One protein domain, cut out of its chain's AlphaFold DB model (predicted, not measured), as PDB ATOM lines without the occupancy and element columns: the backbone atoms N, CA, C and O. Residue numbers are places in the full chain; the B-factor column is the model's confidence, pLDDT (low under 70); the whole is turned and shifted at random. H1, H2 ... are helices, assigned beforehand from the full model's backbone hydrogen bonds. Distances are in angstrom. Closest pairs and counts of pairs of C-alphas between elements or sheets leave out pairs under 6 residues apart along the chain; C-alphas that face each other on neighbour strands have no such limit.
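AT A GLANCE: This is residues 2 to 58 of the 291 residues of an uncharacterized protein of Rhizophagus clarus (UniProt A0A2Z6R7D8). Three short helices and much loop make a small body in which H2 is near both of the others, though no two helices clearly touch: H1 runs almost antiparallel to H2, shifted along so that the two come closest at Thr 10 and Leu 33, and H3 folds back from H2 at a steep tilt after a three-residue turn. The long stretch of residues 47 to 58, with no named element, follows H3. The printed part has 57 residues with three named helices, in the order H1, H2, H3, and no named strand; the class is all helix, though under half of the residues, 27 of 57, are in named elements. The whole is compact, with a radius of gyration of the C-alphas of 10.3 A, and the C-alphas span 32 by 23 by 21 A.

IN THESE COORDINATES: Begin with H2, residues 24 to 33: find C-alpha 24 at (192.659, 289.194, 156.227), and from there the helix runs 14.2 A to C-alpha 33. H3, residues 37 to 46, is as long in residues and measures 14.0 A; look for its last C-alpha, 46, at (183.433, 284.798, 171.220). Go back along the printed part for H1, residues 8 to 14, which is 10.1 A long and begins with C-alpha 8 at (170.037, 286.846, 159.451).

HOW THE PARTS SIT: Start from H2 and look first to H3. The two are close but not clearly touching, and their closest C-alphas, those of Asp 31 and Lys 40, are 7.3 A apart. Their lines stand at a steep tilt of 45 degrees, and they run opposite ways; the link between them is tight, with 3 residues. Now look from H2 to H1. These two are also close but not clearly touching; their closest C-alphas are those of Thr 10 and Leu 33, 6.3 A apart. They run opposite ways at a shallow tilt of 10 degrees, with their centres 12.5 A apart. H1 and H3 are apart. In the backbones of H1, H2 and H3, every O i to N i+4 pair is within hydrogen-bond range.

THE WHOLE: Look for the two C-alphas farthest apart at Asp 2 and Thr 23, 32.0 A from each other. The printed part has no cut, and its first and last C-alphas, those of Asp 2 and Ala 58, are 18.5 A apart. The link from H1 to H2 is short, with 9 residues, and no link between helices is long. In the B-factor column you will find a mean pLDDT of the printed part of 85.7; the model's confidence is low, under 70, at residues 2 to 4.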
ATOM      1  N   ASP A   2     165.647 296.876 173.289       40.06
ATOM      2  CA  ASP A   2     165.814 295.945 172.175       40.06
ATOM      3  C   ASP A   2     167.303 295.643 172.006       40.06
ATOM      4  O   ASP A   2     168.116 296.537 171.771       40.06
ATOM      5  N   GLU A   3     167.684 294.384 172.231       58.53
ATOM      6  CA  GLU A   3     169.046 293.922 171.981       58.53
ATOM      7  C   GLU A   3     169.362 294.139 170.500       58.53
ATOM      8  O   GLU A   3     168.718 293.545 169.634       58.53
ATOM      9  N   VAL A   4     170.364 294.971 170.211       65.81
ATOM     10  CA  VAL A   4     170.910 295.122 168.859       65.81
ATOM     11  C   VAL A   4     171.459 293.759 168.430       65.81
ATOM     12  O   VAL A   4     172.418 293.257 169.018       65.81
ATOM     13  N   LYS A   5     170.816 293.139 167.438       77.25
ATOM     14  CA  LYS A   5     171.167 291.822 166.887       77.25
ATOM     15  C   LYS A   5     171.707 291.976 165.469       77.25
ATOM     16  O   LYS A   5     171.364 292.927 164.771       77.25
ATOM     17  N   LEU A   6     172.561 291.040 165.060       84.00
ATOM     18  CA  LEU A   6     172.951 290.900 163.655       84.00
ATOM     19  C   LEU A   6     171.730 290.460 162.838       84.00
ATOM     20  O   LEU A   6     170.900 289.710 163.354       84.00
ATOM     21  N   SER A   7     171.624 290.929 161.594       87.12
ATOM     22  CA  SER A   7     170.613 290.428 160.663       87.12
ATOM     23  C   SER A   7     170.929 288.989 160.257       87.12
ATOM     24  O   SER A   7     172.095 288.578 160.242       87.12
ATOM     25  N   ASP A   8     169.893 288.237 159.890       86.06
ATOM     26  CA  ASP A   8     170.037 286.846 159.451       86.06
ATOM     27  C   ASP A   8     170.950 286.736 158.215       86.06
ATOM     28  O   ASP A   8     171.806 285.856 158.162       86.06
ATOM     29  N   ASP A   9     170.883 287.705 157.295       88.56
ATOM     30  CA  ASP A   9     171.759 287.777 156.115       88.56
ATOM     31  C   ASP A   9     173.244 287.929 156.475       88.56
ATOM     32  O   ASP A   9     174.123 287.394 155.795       88.56
ATOM     33  N   THR A  10     173.553 288.687 157.532       89.69
ATOM     34  CA  THR A  10     174.931 288.833 158.016       89.69
ATOM     35  C   THR A  10     175.399 287.557 158.700       89.69
ATOM     36  O   THR A  10     176.537 287.146 158.483       89.69
ATOM     37  N   LEU A  11     174.538 286.922 159.504       88.88
ATOM     38  CA  LEU A  11     174.853 285.660 160.175       88.88
ATOM     39  C   LEU A  11     175.144 284.549 159.163       88.88
ATOM     40  O   LEU A  11     176.139 283.847 159.312       88.88
ATOM     41  N   GLU A  12     174.336 284.435 158.110       89.31
ATOM     42  CA  GLU A  12     174.491 283.414 157.073       89.31
ATOM     43  C   GLU A  12     175.826 283.535 156.322       89.31
ATOM     44  O   GLU A  12     176.447 282.527 155.995       89.31
ATOM     45  N   GLN A  13     176.320 284.759 156.112       91.06
ATOM     46  CA  GLN A  13     177.601 285.006 155.435       91.06
ATOM     47  C   GLN A  13     178.831 284.667 156.283       91.06
ATOM     48  O   GLN A  13     179.898 284.412 155.727       91.06
ATOM     49  N   ILE A  14     178.707 284.694 157.613       91.25
ATOM     50  CA  ILE A  14     179.842 284.520 158.534       91.25
ATOM     51  C   ILE A  14     179.758 283.225 159.356       91.25
ATOM     52  O   ILE A  14     180.672 282.945 160.129       91.25
ATOM     53  N   LYS A  15     178.692 282.424 159.206       87.38
ATOM     54  CA  LYS A  15     178.433 281.224 160.025       87.38
ATOM     55  C   LYS A  15     179.547 280.180 159.988       87.38
ATOM     56  O   LYS A  15     179.802 279.534 161.001       87.38
ATOM     57  N   ASP A  16     180.220 280.057 158.848       88.31
ATOM     58  CA  ASP A  16     181.243 279.036 158.607       88.31
ATOM     59  C   ASP A  16     182.665 279.538 158.910       88.31
ATOM     60  O   ASP A  16     183.645 278.813 158.731       88.31
ATOM     61  N   PHE A  17     182.815 280.788 159.358       91.69
ATOM     62  CA  PHE A  17     184.127 281.348 159.663       91.69
ATOM     63  C   PHE A  17     184.622 280.873 161.029       91.69
ATOM     64  O   PHE A  17     183.944 281.011 162.051       91.69
ATOM     65  N   ASP A  18     185.872 280.414 161.075       87.25
ATOM     66  CA  ASP A  18     186.570 280.225 162.341       87.25
ATOM     67  C   ASP A  18     187.004 281.588 162.893       87.25
ATOM     68  O   ASP A  18     188.041 282.136 162.516       87.25
ATOM     69  N   TYR A  19     186.213 282.144 163.816       84.25
ATOM     70  CA  TYR A  19     186.508 283.431 164.454       84.25
ATOM     71  C   TYR A  19     187.877 283.470 165.159       84.25
ATOM     72  O   TYR A  19     188.410 284.559 165.372       84.25
ATOM     73  N   ARG A  20     188.461 282.312 165.513       81.81
ATOM     74  CA  ARG A  20     189.795 282.232 166.129       81.81
ATOM     75  C   ARG A  20     190.920 282.380 165.108       81.81
ATOM     76  O   ARG A  20     192.008 282.798 165.490       81.81
ATOM     77  N   ASN A  21     190.654 282.065 163.841       88.06
ATOM     78  CA  ASN A  21     191.643 281.993 162.764       88.06
ATOM     79  C   ASN A  21     191.134 282.664 161.476       88.06
ATOM     80  O   ASN A  21     191.156 282.070 160.400       88.06
ATOM     81  N   LEU A  22     190.673 283.912 161.579       90.94
ATOM     82  CA  LEU A  22     190.182 284.671 160.426       90.94
ATOM     83  C   LEU A  22     191.326 285.094 159.489       90.94
ATOM     84  O   LEU A  22     192.328 285.649 159.953       90.94
ATOM     85  N   THR A  23     191.140 284.928 158.177       94.12
ATOM     86  CA  THR A  23     192.031 285.517 157.159       94.12
ATOM     87  C   THR A  23     191.850 287.035 157.067       94.12
ATOM     88  O   THR A  23     190.860 287.587 157.555       94.12
ATOM     89  N   GLU A  24     192.785 287.742 156.428       92.88
ATOM     90  CA  GLU A  24     192.659 289.194 156.227       92.88
ATOM     91  C   GLU A  24     191.438 289.557 155.365       92.88
ATOM     92  O   GLU A  24     190.755 290.545 155.652       92.88
ATOM     93  N   GLU A  25     191.078 288.730 154.374       94.31
ATOM     94  CA  GLU A  25     189.849 288.934 153.600       94.31
ATOM     95  C   GLU A  25     188.599 288.752 154.468       94.31
ATOM     96  O   GLU A  25     187.684 289.577 154.411       94.31
ATOM     97  N   GLN A  26     188.566 287.713 155.314       93.81
ATOM     98  CA  GLN A  26     187.446 287.461 156.226       93.81
ATOM     99  C   GLN A  26     187.297 288.585 157.256       93.81
ATOM    100  O   GLN A  26     186.181 289.043 157.501       93.81
ATOM    101  N   LYS A  27     188.406 289.089 157.818       92.50
ATOM    102  CA  LYS A  27     188.400 290.253 158.720       92.50
ATOM    103  C   LYS A  27     187.835 291.491 158.026       92.50
ATOM    104  O   LYS A  27     186.958 292.145 158.585       92.50
ATOM    105  N   SER A  28     188.283 291.775 156.800       93.19
ATOM    106  CA  SER A  28     187.780 292.906 156.010       93.19
ATOM    107  C   SER A  28     186.289 292.772 155.690       93.19
ATOM    108  O   SER A  28     185.555 293.759 155.744       93.19
ATOM    109  N   LEU A  29     185.817 291.560 155.387       93.62
ATOM    110  CA  LEU A  29     184.400 291.295 155.146       93.62
ATOM    111  C   LEU A  29     183.566 291.514 156.416       93.62
ATOM    112  O   LEU A  29     182.548 292.201 156.359       93.62
ATOM    113  N   ILE A  30     184.017 291.005 157.565       92.38
ATOM    114  CA  ILE A  30     183.358 291.230 158.861       92.38
ATOM    115  C   ILE A  30     183.285 292.726 159.180       92.38
ATOM    116  O   ILE A  30     182.243 293.200 159.630       92.38
ATOM    117  N   ASP A  31     184.351 293.482 158.907       91.62
ATOM    118  CA  ASP A  31     184.387 294.928 159.157       91.62
ATOM    119  C   ASP A  31     183.396 295.719 158.306       91.62
ATOM    120  O   ASP A  31     182.916 296.761 158.752       91.62
ATOM    121  N   LYS A  32     183.060 295.205 157.118       92.31
ATOM    122  CA  LYS A  32     182.029 295.768 156.239       92.31
ATOM    123  C   LYS A  32     180.619 295.337 156.642       92.31
ATOM    124  O   LYS A  32     179.703 296.150 156.568       92.31
ATOM    125  N   LEU A  33     180.437 294.076 157.044       91.75
ATOM    126  CA  LEU A  33     179.126 293.506 157.375       91.75
ATOM    127  C   LEU A  33     178.624 293.931 158.764       91.75
ATOM    128  O   LEU A  33     177.429 294.153 158.944       91.75
ATOM    129  N   ILE A  34     179.517 294.053 159.751       91.62
ATOM    130  CA  ILE A  34     179.171 294.395 161.135       91.62
ATOM    131  C   ILE A  34     179.617 295.829 161.435       91.62
ATOM    132  O   ILE A  34     180.742 296.072 161.865       91.62
ATOM    133  N   LEU A  35     178.705 296.786 161.246       88.56
ATOM    134  CA  LEU A  35     178.977 298.214 161.476       88.56
ATOM    135  C   LEU A  35     179.042 298.595 162.961       88.56
ATOM    136  O   LEU A  35     179.649 299.596 163.331       88.56
ATOM    137  N   ASN A  36     178.393 297.817 163.825       90.50
ATOM    138  CA  ASN A  36     178.397 298.067 165.258       90.50
ATOM    139  C   ASN A  36     179.697 297.528 165.884       90.50
ATOM    140  O   ASN A  36     179.909 296.315 165.922       90.50
ATOM    141  N   GLU A  37     180.537 298.425 166.406       88.44
ATOM    142  CA  GLU A  37     181.840 298.073 166.992       88.44
ATOM    143  C   GLU A  37     181.740 297.096 168.176       88.44
ATOM    144  O   GLU A  37     182.582 296.213 168.319       88.44
ATOM    145  N   GLU A  38     180.678 297.174 168.982       88.12
ATOM    146  CA  GLU A  38     180.453 296.245 170.097       88.12
ATOM    147  C   GLU A  38     180.100 294.834 169.590       88.12
ATOM    148  O   GLU A  38     180.636 293.840 170.081       88.12
ATOM    149  N   LEU A  39     179.244 294.713 168.570       89.19
ATOM    150  CA  LEU A  39     178.927 293.412 167.961       89.19
ATOM    151  C   LEU A  39     180.136 292.812 167.240       89.19
ATOM    152  O   LEU A  39     180.371 291.606 167.324       89.19
ATOM    153  N   LYS A  40     180.925 293.657 166.576       90.38
ATOM    154  CA  LYS A  40     182.175 293.271 165.917       90.38
ATOM    155  C   LYS A  40     183.194 292.760 166.932       90.38
ATOM    156  O   LYS A  40     183.779 291.695 166.730       90.38
ATOM    157  N   PHE A  41     183.365 293.471 168.047       86.75
ATOM    158  CA  PHE A  41     184.203 293.030 169.158       86.75
ATOM    159  C   PHE A  41     183.735 291.674 169.697       86.75
ATOM    160  O   PHE A  41     184.535 290.743 169.779       86.75
ATOM    161  N   ARG A  42     182.437 291.516 169.984       85.44
ATOM    162  CA  ARG A  42     181.870 290.242 170.456       85.44
ATOM    163  C   ARG A  42     182.108 289.096 169.483       85.44
ATOM    164  O   ARG A  42     182.495 288.015 169.918       85.44
ATOM    165  N   TYR A  43     181.924 289.327 168.185       88.56
ATOM    166  CA  TYR A  43     182.166 288.310 167.165       88.56
ATOM    167  C   TYR A  43     183.630 287.863 167.168       88.56
ATOM    168  O   TYR A  43     183.910 286.671 167.231       88.56
ATOM    169  N   ARG A  44     184.570 288.815 167.191       85.50
ATOM    170  CA  ARG A  44     186.012 288.523 167.228       85.50
ATOM    171  C   ARG A  44     186.448 287.820 168.517       85.50
ATOM    172  O   ARG A  44     187.387 287.037 168.487       85.50
ATOM    173  N   GLN A  45     185.790 288.095 169.642       83.12
ATOM    174  CA  GLN A  45     186.142 287.508 170.940       83.12
ATOM    175  C   GLN A  45     185.502 286.137 171.189       83.12
ATOM    176  O   GLN A  45     186.141 285.255 171.759       83.12
ATOM    177  N   TYR A  46     184.237 285.955 170.807       82.56
ATOM    178  CA  TYR A  46     183.433 284.798 171.220       82.56
ATOM    179  C   TYR A  46     182.824 284.009 170.055       82.56
ATOM    180  O   TYR A  46     182.435 282.853 170.250       82.56
ATOM    181  N   GLY A  47     182.741 284.614 168.870       88.12
ATOM    182  CA  GLY A  47     182.138 284.024 167.681       88.12
ATOM    183  C   GLY A  47     180.636 283.766 167.804       88.12
ATOM    184  O   GLY A  47     179.926 284.329 168.649       88.12
ATOM    185  N   LEU A  48     180.148 282.883 166.934       87.94
ATOM    186  CA  LEU A  48     178.768 282.408 166.933       87.94
ATOM    187  C   LEU A  48     178.615 281.135 167.775       87.94
ATOM    188  O   LEU A  48     179.561 280.386 168.032       87.94
ATOM    189  N   CYS A  49     177.401 280.895 168.260       84.12
ATOM    190  CA  CYS A  49     177.035 279.629 168.880       84.12
ATOM    191  C   CYS A  49     176.888 278.535 167.824       84.12
ATOM    192  O   CYS A  49     176.160 278.723 166.863       84.12
ATOM    193  N   TYR A  50     177.518 277.383 168.057       80.81
ATOM    194  CA  TYR A  50     177.474 276.242 167.142       80.81
ATOM    195  C   TYR A  50     176.102 275.545 167.091       80.81
ATOM    196  O   TYR A  50     175.847 274.798 166.156       80.81
ATOM    197  N   GLU A  51     175.224 275.765 168.079       78.88
ATOM    198  CA  GLU A  51     173.883 275.155 168.093       78.88
ATOM    199  C   GLU A  51     172.812 276.067 167.510       78.88
ATOM    200  O   GLU A  51     171.978 275.624 166.730       78.88
ATOM    201  N   CYS A  52     172.817 277.347 167.894       85.25
ATOM    202  CA  CYS A  52     171.758 278.276 167.502       85.25
ATOM    203  C   CYS A  52     172.203 279.341 166.491       85.25
ATOM    204  O   CYS A  52     171.408 280.223 166.180       85.25
ATOM    205  N   ASN A  53     173.468 279.330 166.050       85.38
ATOM    206  CA  ASN A  53     174.069 280.288 165.109       85.38
ATOM    207  C   ASN A  53     173.928 281.771 165.498       85.38
ATOM    208  O   ASN A  53     174.105 282.665 164.675       85.38
ATOM    209  N   ARG A  54     173.647 282.064 166.774       86.06
ATOM    210  CA  ARG A  54     173.551 283.440 167.285       86.06
ATOM    211  C   ARG A  54     174.888 283.920 167.820       86.06
ATOM    212  O   ARG A  54     175.667 283.138 168.370       86.06
ATOM    213  N   LEU A  55     175.101 285.228 167.732       85.12
ATOM    214  CA  LEU A  55     176.250 285.899 168.325       85.12
ATOM    215  C   LEU A  55     176.293 285.680 169.837       85.12
ATOM    216  O   LEU A  55     175.300 285.904 170.536       85.12
ATOM    217  N   LYS A  56     177.448 285.253 170.353       82.62
ATOM    218  CA  LYS A  56     177.613 285.056 171.790       82.62
ATOM    219  C   LYS A  56     177.966 286.362 172.504       82.62
ATOM    220  O   LYS A  56     178.743 287.175 172.013       82.62
ATOM    221  N   SER A  57     177.423 286.534 173.706       72.56
ATOM    222  CA  SER A  57     177.782 287.617 174.634       72.56
ATOM    223  C   SER A  57     178.959 287.257 175.554       72.56
ATOM    224  O   SER A  57     179.556 288.142 176.161       72.56
ATOM    225  N   ALA A  58     179.280 285.966 175.671       70.81
ATOM    226  CA  ALA A  58     180.381 285.414 176.453       70.81
ATOM    227  C   ALA A  58     180.790 284.041 175.880       70.81
ATOM    228  O   ALA A  58     180.314 283.629 174.826       70.81
TER     229      ALA A  58